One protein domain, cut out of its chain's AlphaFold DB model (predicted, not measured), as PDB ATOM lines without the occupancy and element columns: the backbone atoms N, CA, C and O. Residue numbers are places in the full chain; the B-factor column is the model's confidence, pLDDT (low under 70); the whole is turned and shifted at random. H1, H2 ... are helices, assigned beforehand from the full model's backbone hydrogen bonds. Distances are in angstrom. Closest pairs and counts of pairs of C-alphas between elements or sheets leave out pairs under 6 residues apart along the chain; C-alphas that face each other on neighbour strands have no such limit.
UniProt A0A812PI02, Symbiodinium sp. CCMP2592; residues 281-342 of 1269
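AT A GLANCE: This is residues 281 to 342 of the 1269 residues of a protein of Symbiodinium sp. CCMP2592 (UniProt A0A812PI02). Two helices, H1 and H2, make a V: the earlier part of H1 meets the later part of H2, and the other ends spread apart. A long link with no named element, residues 305 to 321, loops round from the end of H1 to the start of H2 across the open side of the V. The printed part has 62 residues with two named helices, H1 then H2 along the chain, and no named strand; the class is all helix. The whole is compact, with a radius of gyration of the C-alphas of 11.8 A, and its rounded outline spans 29 by 27 by 18 A.

IN THESE COORDINATES: H1, the longest helix, holds residues 286 to 304 and measures 26.8 A from first to last C-alpha. It begins at C-alpha 286 at (19.599, -42.580, 9.706) and ends at C-alpha 304 at (30.534, -18.709, 4.324). H2 holds residues 322 to 337 and measures 22.6 A, ending at C-alpha 337 at (6.438, -32.233, 6.773).

HOW THE PARTS SIT: H1 touches H2 with residues 288 to 292 alone, through 8 pairs of C-alphas within 8 A. The closest C-alphas of the two helices, those of Leu 292 and Ile 332, are 6.7 A apart. The helices run opposite ways at a steep tilt of 55 degrees, and their centres are 11.5 A apart. In both H1 and H2 every O i to N i+4 pair is within hydrogen-bond range.

THE WHOLE: The two C-alphas farthest apart, those of Pro 321 and Pro 342, are 34.1 A apart. The printed part has no cut. The link from H1 to H2 is long, with 17 residues. The mean pLDDT of the printed part is 74.0; residues 283 to 289, 309 to 311 and 336 to 342 are under 70.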
ATOM      1  N   LEU A 281      24.391 -33.111  13.461       80.94
ATOM      2  CA  LEU A 281      23.772 -33.972  14.476       80.94
ATOM      3  C   LEU A 281      24.217 -35.438  14.327       80.94
ATOM      4  O   LEU A 281      24.250 -35.965  13.206       80.94
ATOM      5  N   VAL A 282      24.568 -36.088  15.446       74.94
ATOM      6  CA  VAL A 282      25.139 -37.451  15.479       74.94
ATOM      7  C   VAL A 282      24.107 -38.543  15.810       74.94
ATOM      8  O   VAL A 282      24.177 -39.598  15.182       74.94
ATOM      9  N   GLU A 283      23.125 -38.319  16.687       59.75
ATOM     10  CA  GLU A 283      22.143 -39.346  17.102       59.75
ATOM     11  C   GLU A 283      20.696 -38.959  16.730       59.75
ATOM     12  O   GLU A 283      20.047 -38.213  17.447       59.75
ATOM     13  N   GLU A 284      20.200 -39.460  15.592       54.44
ATOM     14  CA  GLU A 284      18.795 -39.440  15.115       54.44
ATOM     15  C   GLU A 284      18.639 -40.595  14.084       54.44
ATOM     16  O   GLU A 284      19.661 -41.057  13.555       54.44
ATOM     17  N   PRO A 285      17.421 -41.066  13.733       53.50
ATOM     18  CA  PRO A 285      17.214 -42.113  12.726       53.50
ATOM     19  C   PRO A 285      17.891 -41.779  11.380       53.50
ATOM     20  O   PRO A 285      17.736 -40.674  10.849       53.50
ATOM     21  N   GLU A 286      18.620 -42.749  10.806       57.28
ATOM     22  CA  GLU A 286      19.599 -42.580   9.706       57.28
ATOM     23  C   GLU A 286      19.123 -41.699   8.528       57.28
ATOM     24  O   GLU A 286      19.840 -40.810   8.061       57.28
ATOM     25  N   VAL A 287      17.881 -41.877   8.066       53.66
ATOM     26  CA  VAL A 287      17.367 -41.186   6.868       53.66
ATOM     27  C   VAL A 287      17.035 -39.709   7.131       53.66
ATOM     28  O   VAL A 287      17.338 -38.847   6.299       53.66
ATOM     29  N   ALA A 288      16.445 -39.389   8.288       59.59
ATOM     30  CA  ALA A 288      16.125 -38.011   8.675       59.59
ATOM     31  C   ALA A 288      17.402 -37.227   9.020       59.59
ATOM     32  O   ALA A 288      17.577 -36.087   8.581       59.59
ATOM     33  N   LYS A 289      18.343 -37.889   9.706       66.94
ATOM     34  CA  LYS A 289      19.670 -37.367  10.052       66.94
ATOM     35  C   LYS A 289      20.476 -36.956   8.819       66.94
ATOM     36  O   LYS A 289      21.028 -35.855   8.783       66.94
ATOM     37  N   LYS A 290      20.524 -37.800   7.783       70.62
ATOM     38  CA  LYS A 290      21.271 -37.500   6.550       70.62
ATOM     39  C   LYS A 290      20.736 -36.248   5.849       70.62
ATOM     40  O   LYS A 290      21.518 -35.376   5.479       70.62
ATOM     41  N   ARG A 291      19.408 -36.114   5.735       72.38
ATOM     42  CA  ARG A 291      18.757 -34.937   5.122       72.38
ATOM     43  C   ARG A 291      18.964 -33.664   5.939       72.38
ATOM     44  O   ARG A 291      19.266 -32.621   5.358       72.38
ATOM     45  N   LEU A 292      18.844 -33.752   7.264       78.50
ATOM     46  CA  LEU A 292      19.103 -32.631   8.167       78.50
ATOM     47  C   LEU A 292      20.542 -32.129   8.027       78.50
ATOM     48  O   LEU A 292      20.763 -30.940   7.806       78.50
ATOM     49  N   ASN A 293      21.518 -33.037   8.086       83.12
ATOM     50  CA  ASN A 293      22.928 -32.679   7.974       83.12
ATOM     51  C   ASN A 293      23.268 -32.105   6.589       83.12
ATOM     52  O   ASN A 293      24.018 -31.135   6.510       83.12
ATOM     53  N   SER A 294      22.666 -32.602   5.502       78.62
ATOM     54  CA  SER A 294      22.804 -31.976   4.178       78.62
ATOM     55  C   SER A 294      22.267 -30.538   4.147       78.62
ATOM     56  O   SER A 294      22.926 -29.656   3.597       78.62
ATOM     57  N   ALA A 295      21.115 -30.270   4.775       79.25
ATOM     58  CA  ALA A 295      20.572 -28.914   4.878       79.25
ATOM     59  C   ALA A 295      21.482 -27.989   5.708       79.25
ATOM     60  O   ALA A 295      21.725 -26.845   5.321       79.25
ATOM     61  N   VAL A 296      22.045 -28.493   6.811       84.69
ATOM     62  CA  VAL A 296      23.019 -27.767   7.640       84.69
ATOM     63  C   VAL A 296      24.286 -27.426   6.850       84.69
ATOM     64  O   VAL A 296      24.732 -26.277   6.877       84.69
ATOM     65  N   VAL A 297      24.849 -28.387   6.108       81.56
ATOM     66  CA  VAL A 297      26.026 -28.163   5.249       81.56
ATOM     67  C   VAL A 297      25.730 -27.099   4.194       81.56
ATOM     68  O   VAL A 297      26.534 -26.185   4.016       81.56
ATOM     69  N   ALA A 298      24.561 -27.155   3.551       81.81
ATOM     70  CA  ALA A 298      24.157 -26.170   2.554       81.81
ATOM     71  C   ALA A 298      24.008 -24.759   3.151       81.81
ATOM     72  O   ALA A 298      24.531 -23.799   2.586       81.81
ATOM     73  N   LEU A 299      23.360 -24.618   4.314       84.31
ATOM     74  CA  LEU A 299      23.201 -23.326   4.996       84.31
ATOM     75  C   LEU A 299      24.546 -22.739   5.441       84.31
ATOM     76  O   LEU A 299      24.790 -21.544   5.257       84.31
ATOM     77  N   ASN A 300      25.436 -23.575   5.981       86.69
ATOM     78  CA  ASN A 300      26.802 -23.170   6.306       86.69
ATOM     79  C   ASN A 300      27.546 -22.722   5.039       86.69
ATOM     80  O   ASN A 300      28.107 -21.626   5.012       86.69
ATOM     81  N   SER A 301      27.502 -23.518   3.969       82.56
ATOM     82  CA  SER A 301      28.164 -23.192   2.703       82.56
ATOM     83  C   SER A 301      27.661 -21.872   2.116       82.56
ATOM     84  O   SER A 301      28.459 -21.007   1.751       82.56
ATOM     85  N   LEU A 302      26.348 -21.638   2.142       83.50
ATOM     86  CA  LEU A 302      25.733 -20.393   1.687       83.50
ATOM     87  C   LEU A 302      26.217 -19.178   2.503       83.50
ATOM     88  O   LEU A 302      26.592 -18.143   1.933       83.50
ATOM     89  N   PHE A 303      26.278 -19.310   3.832       87.25
ATOM     90  CA  PHE A 303      26.725 -18.240   4.724       87.25
ATOM     91  C   PHE A 303      28.217 -17.908   4.563       87.25
ATOM     92  O   PHE A 303      28.589 -16.733   4.535       87.25
ATOM     93  N   PHE A 304      29.083 -18.912   4.411       85.06
ATOM     94  CA  PHE A 304      30.534 -18.709   4.324       85.06
ATOM     95  C   PHE A 304      31.063 -18.564   2.890       85.06
ATOM     96  O   PHE A 304      32.157 -18.036   2.706       85.06
ATOM     97  N   GLY A 305      30.280 -18.952   1.881       81.56
ATOM     98  CA  GLY A 305      30.647 -18.889   0.463       81.56
ATOM     99  C   GLY A 305      31.590 -20.008   0.022       81.56
ATOM    100  O   GLY A 305      32.230 -19.882  -1.016       81.56
ATOM    101  N   LYS A 306      31.716 -21.060   0.832       80.94
ATOM    102  CA  LYS A 306      32.558 -22.237   0.599       80.94
ATOM    103  C   LYS A 306      32.075 -23.395   1.462       80.94
ATOM    104  O   LYS A 306      31.515 -23.157   2.532       80.94
ATOM    105  N   GLU A 307      32.358 -24.626   1.050       72.75
ATOM    106  CA  GLU A 307      32.082 -25.791   1.890       72.75
ATOM    107  C   GLU A 307      32.881 -25.729   3.198       72.75
ATOM    108  O   GLU A 307      34.076 -25.419   3.221       72.75
ATOM    109  N   ILE A 308      32.196 -25.995   4.312       70.81
ATOM    110  CA  ILE A 308      32.813 -26.106   5.633       70.81
ATOM    111  C   ILE A 308      32.775 -27.569   6.052       70.81
ATOM    112  O   ILE A 308      31.755 -28.060   6.526       70.81
ATOM    113  N   HIS A 309      33.917 -28.241   5.923       54.69
ATOM    114  CA  HIS A 309      34.096 -29.625   6.374       54.69
ATOM    115  C   HIS A 309      34.366 -29.740   7.888       54.69
ATOM    116  O   HIS A 309      34.402 -30.841   8.422       54.69
ATOM    117  N   SER A 310      34.549 -28.616   8.593       54.47
ATOM    118  CA  SER A 310      34.934 -28.559  10.013       54.47
ATOM    119  C   SER A 310      33.811 -28.083  10.949       54.47
ATOM    120  O   SER A 310      34.093 -27.489  11.994       54.47
ATOM    121  N   ALA A 311      32.539 -28.237  10.567       64.00
ATOM    122  CA  ALA A 311      31.430 -27.903  11.462       64.00
ATOM    123  C   ALA A 311      31.461 -28.847  12.675       64.00
ATOM    124  O   ALA A 311      31.567 -30.062  12.510       64.00
ATOM    125  N   LYS A 312      31.397 -28.290  13.893       74.38
ATOM    126  CA  LYS A 312      31.367 -29.090  15.125       74.38
ATOM    127  C   LYS A 312      30.190 -30.066  15.068       74.38
ATOM    128  O   LYS A 312      29.096 -29.690  14.651       74.38
ATOM    129  N   THR A 313      30.414 -31.303  15.479       80.19
ATOM    130  CA  THR A 313      29.343 -32.278  15.678       80.19
ATOM    131  C   THR A 313      28.727 -32.086  17.061       80.19
ATOM    132  O   THR A 313      29.397 -31.645  17.995       80.19
ATOM    133  N   CYS A 314      27.440 -32.386  17.191       78.88
ATOM    134  CA  CYS A 314      26.723 -32.409  18.460       78.88
ATOM    135  C   CYS A 314      25.950 -33.720  18.588       78.88
ATOM    136  O   CYS A 314      25.431 -34.246  17.598       78.88
ATOM    137  N   ILE A 315      25.921 -34.257  19.806       75.44
ATOM    138  CA  ILE A 315      25.218 -35.505  20.109       75.44
ATOM    139  C   ILE A 315      23.733 -35.189  20.292       75.44
ATOM    140  O   ILE A 315      22.910 -35.765  19.589       75.44
ATOM    141  N   SER A 316      23.408 -34.190  21.124       76.38
ATOM    142  CA  SER A 316      22.036 -33.735  21.357       76.38
ATOM    143  C   SER A 316      21.825 -32.260  21.003       76.38
ATOM    144  O   SER A 316      22.691 -31.407  21.198       76.38
ATOM    145  N   ILE A 317      20.614 -31.938  20.534       79.94
ATOM    146  CA  ILE A 317      20.153 -30.555  20.314       79.94
ATOM    147  C   ILE A 317      20.111 -29.775  21.636       79.94
ATOM    148  O   ILE A 317      20.288 -28.556  21.636       79.94
ATOM    149  N   SER A 318      19.884 -30.460  22.759       76.56
ATOM    150  CA  SER A 318      19.835 -29.857  24.096       76.56
ATOM    151  C   SER A 318      21.181 -29.278  24.539       76.56
ATOM    152  O   SER A 318      21.198 -28.347  25.340       76.56
ATOM    153  N   ASP A 319      22.287 -29.772  23.975       78.25
ATOM    154  CA  ASP A 319      23.648 -29.315  24.285       78.25
ATOM    155  C   ASP A 319      24.025 -28.035  23.520       78.25
ATOM    156  O   ASP A 319      25.109 -27.472  23.701       78.25
ATOM    157  N   LEU A 320      23.146 -27.569  22.629       80.81
ATOM    158  CA  LEU A 320      23.403 -26.423  21.771       80.81
ATOM    159  C   LEU A 320      22.930 -25.109  22.395       80.81
ATOM    160  O   LEU A 320      21.906 -25.064  23.082       80.81
ATOM    161  N   PRO A 321      23.591 -23.982  22.061       82.25
ATOM    162  CA  PRO A 321      23.031 -22.664  22.311       82.25
ATOM    163  C   PRO A 321      21.605 -22.573  21.760       82.25
ATOM    164  O   PRO A 321      21.360 -22.963  20.616       82.25
ATOM    165  N   GLN A 322      20.687 -21.998  22.544       81.31
ATOM    166  CA  GLN A 322      19.249 -21.935  22.243       81.31
ATOM    167  C   GLN A 322      18.951 -21.562  20.785       81.31
ATOM    168  O   GLN A 322      18.179 -22.242  20.120       81.31
ATOM    169  N   GLY A 323      19.628 -20.539  20.249       81.25
ATOM    170  CA  GLY A 323      19.448 -20.119  18.861       81.25
ATOM    171  C   GLY A 323      19.737 -21.228  17.844       81.25
ATOM    172  O   GLY A 323      18.935 -21.428  16.936       81.25
ATOM    173  N   GLN A 324      20.843 -21.967  17.991       86.31
ATOM    174  CA  GLN A 324      21.183 -23.089  17.107       86.31
ATOM    175  C   GLN A 324      20.221 -24.264  17.304       86.31
ATOM    176  O   GLN A 324      19.751 -24.830  16.317       86.31
ATOM    177  N   GLY A 325      19.867 -24.569  18.556       85.06
ATOM    178  CA  GLY A 325      18.895 -25.613  18.873       85.06
ATOM    179  C   GLY A 325      17.529 -25.351  18.232       85.06
ATOM    180  O   GLY A 325      16.966 -26.228  17.582       85.06
ATOM    181  N   ASP A 326      17.039 -24.114  18.304       84.00
ATOM    182  CA  ASP A 326      15.781 -23.707  17.678       84.00
ATOM    183  C   ASP A 326      15.842 -23.793  16.142       84.00
ATOM    184  O   ASP A 326      14.837 -24.108  15.502       84.00
ATOM    185  N   VAL A 327      16.998 -23.513  15.513       84.56
ATOM    186  CA  VAL A 327      17.169 -23.723  14.057       84.56
ATOM    187  C   VAL A 327      17.022 -25.204  13.723       84.56
ATOM    188  O   VAL A 327      16.234 -25.543  12.843       84.56
ATOM    189  N   LEU A 328      17.735 -26.086  14.429       85.00
ATOM    190  CA  LEU A 328      17.691 -27.522  14.146       85.00
ATOM    191  C   LEU A 328      16.296 -28.110  14.380       85.00
ATOM    192  O   LEU A 328      15.807 -28.822  13.509       85.00
ATOM    193  N   ARG A 329      15.603 -27.751  15.472       83.88
ATOM    194  CA  ARG A 329      14.207 -28.181  15.709       83.88
ATOM    195  C   ARG A 329      13.273 -27.742  14.581       83.88
ATOM    196  O   ARG A 329      12.459 -28.530  14.108       83.88
ATOM    197  N   SER A 330      13.415 -26.499  14.118       79.75
ATOM    198  CA  SER A 330      12.619 -25.968  13.007       79.75
ATOM    199  C   SER A 330      12.915 -26.682  11.682       79.75
ATOM    200  O   SER A 330      11.992 -26.960  10.917       79.75
ATOM    201  N   LEU A 331      14.182 -27.006  11.405       79.44
ATOM    202  CA  LEU A 331      14.566 -27.780  10.222       79.44
ATOM    203  C   LEU A 331      14.038 -29.216  10.289       79.44
ATOM    204  O   LEU A 331      13.522 -29.699   9.289       79.44
ATOM    205  N   ILE A 332      14.113 -29.874  11.449       79.31
ATOM    206  CA  ILE A 332      13.564 -31.224  11.660       79.31
ATOM    207  C   ILE A 332      12.059 -31.232  11.404       79.31
ATOM    208  O   ILE A 332      11.579 -32.047  10.621       79.31
ATOM    209  N   HIS A 333      11.323 -30.284  11.992       77.31
ATOM    210  CA  HIS A 333       9.882 -30.164  11.784       77.31
ATOM    211  C   HIS A 333       9.529 -29.970  10.298       77.31
ATOM    212  O   HIS A 333       8.695 -30.692   9.752       77.31
ATOM    213  N   ARG A 334      10.226 -29.052   9.612       72.19
ATOM    214  CA  ARG A 334      10.014 -28.785   8.180       72.19
ATOM    215  C   ARG A 334      10.371 -29.982   7.301       72.19
ATOM    216  O   ARG A 334       9.594 -30.346   6.424       72.19
ATOM    217  N   LEU A 335      11.499 -30.641   7.553       71.25
ATOM    218  CA  LEU A 335      11.896 -31.845   6.818       71.25
ATOM    219  C   LEU A 335      10.920 -33.007   7.044       71.25
ATOM    220  O   LEU A 335      10.657 -33.746   6.098       71.25
ATOM    221  N   GLY A 336      10.354 -33.128   8.248       66.62
ATOM    222  CA  GLY A 336       9.303 -34.096   8.560       66.62
ATOM    223  C   GLY A 336       8.019 -33.858   7.761       66.62
ATOM    224  O   GLY A 336       7.423 -34.811   7.267       66.62
ATOM    225  N   SER A 337       7.638 -32.594   7.549       65.00
ATOM    226  CA  SER A 337       6.438 -32.233   6.773       65.00
ATOM    227  C   SER A 337       6.540 -32.516   5.264       65.00
ATOM    228  O   SER A 337       5.516 -32.652   4.599       65.00
ATOM    229  N   LEU A 338       7.757 -32.648   4.718       60.06
ATOM    230  CA  LEU A 338       7.993 -32.845   3.279       60.06
ATOM    231  C   LEU A 338       7.841 -34.305   2.808       60.06
ATOM    232  O   LEU A 338       7.920 -34.558   1.607       60.06
ATOM    233  N   GLY A 339       7.660 -35.268   3.721       58.69
ATOM    234  CA  GLY A 339       7.617 -36.697   3.387       58.69
ATOM    235  C   GLY A 339       8.957 -37.260   2.865       58.69
ATOM    236  O   GLY A 339       9.969 -36.544   2.821       58.69
ATOM    237  N   PRO A 340       9.025 -38.560   2.512       56.41
ATOM    238  CA  PRO A 340      10.215 -39.162   1.908       56.41
ATOM    239  C   PRO A 340      10.482 -38.584   0.503       56.41
ATOM    240  O   PRO A 340       9.537 -38.204  -0.190       56.41
ATOM    241  N   PRO A 341      11.754 -38.499   0.061       52.06
ATOM    242  CA  PRO A 341      12.062 -38.096  -1.311       52.06
ATOM    243  C   PRO A 341      11.395 -39.057  -2.319       52.06
ATOM    244  O   PRO A 341      11.264 -40.245  -2.007       52.06
ATOM    245  N   PRO A 342      10.994 -38.585  -3.518       52.81
ATOM    246  CA  PRO A 342      10.455 -39.457  -4.560       52.81
ATOM    247  C   PRO A 342      11.415 -40.616  -4.857       52.81
ATOM    248  O   PRO A 342      12.628 -40.410  -4.942       52.81
TER     249      PRO A 342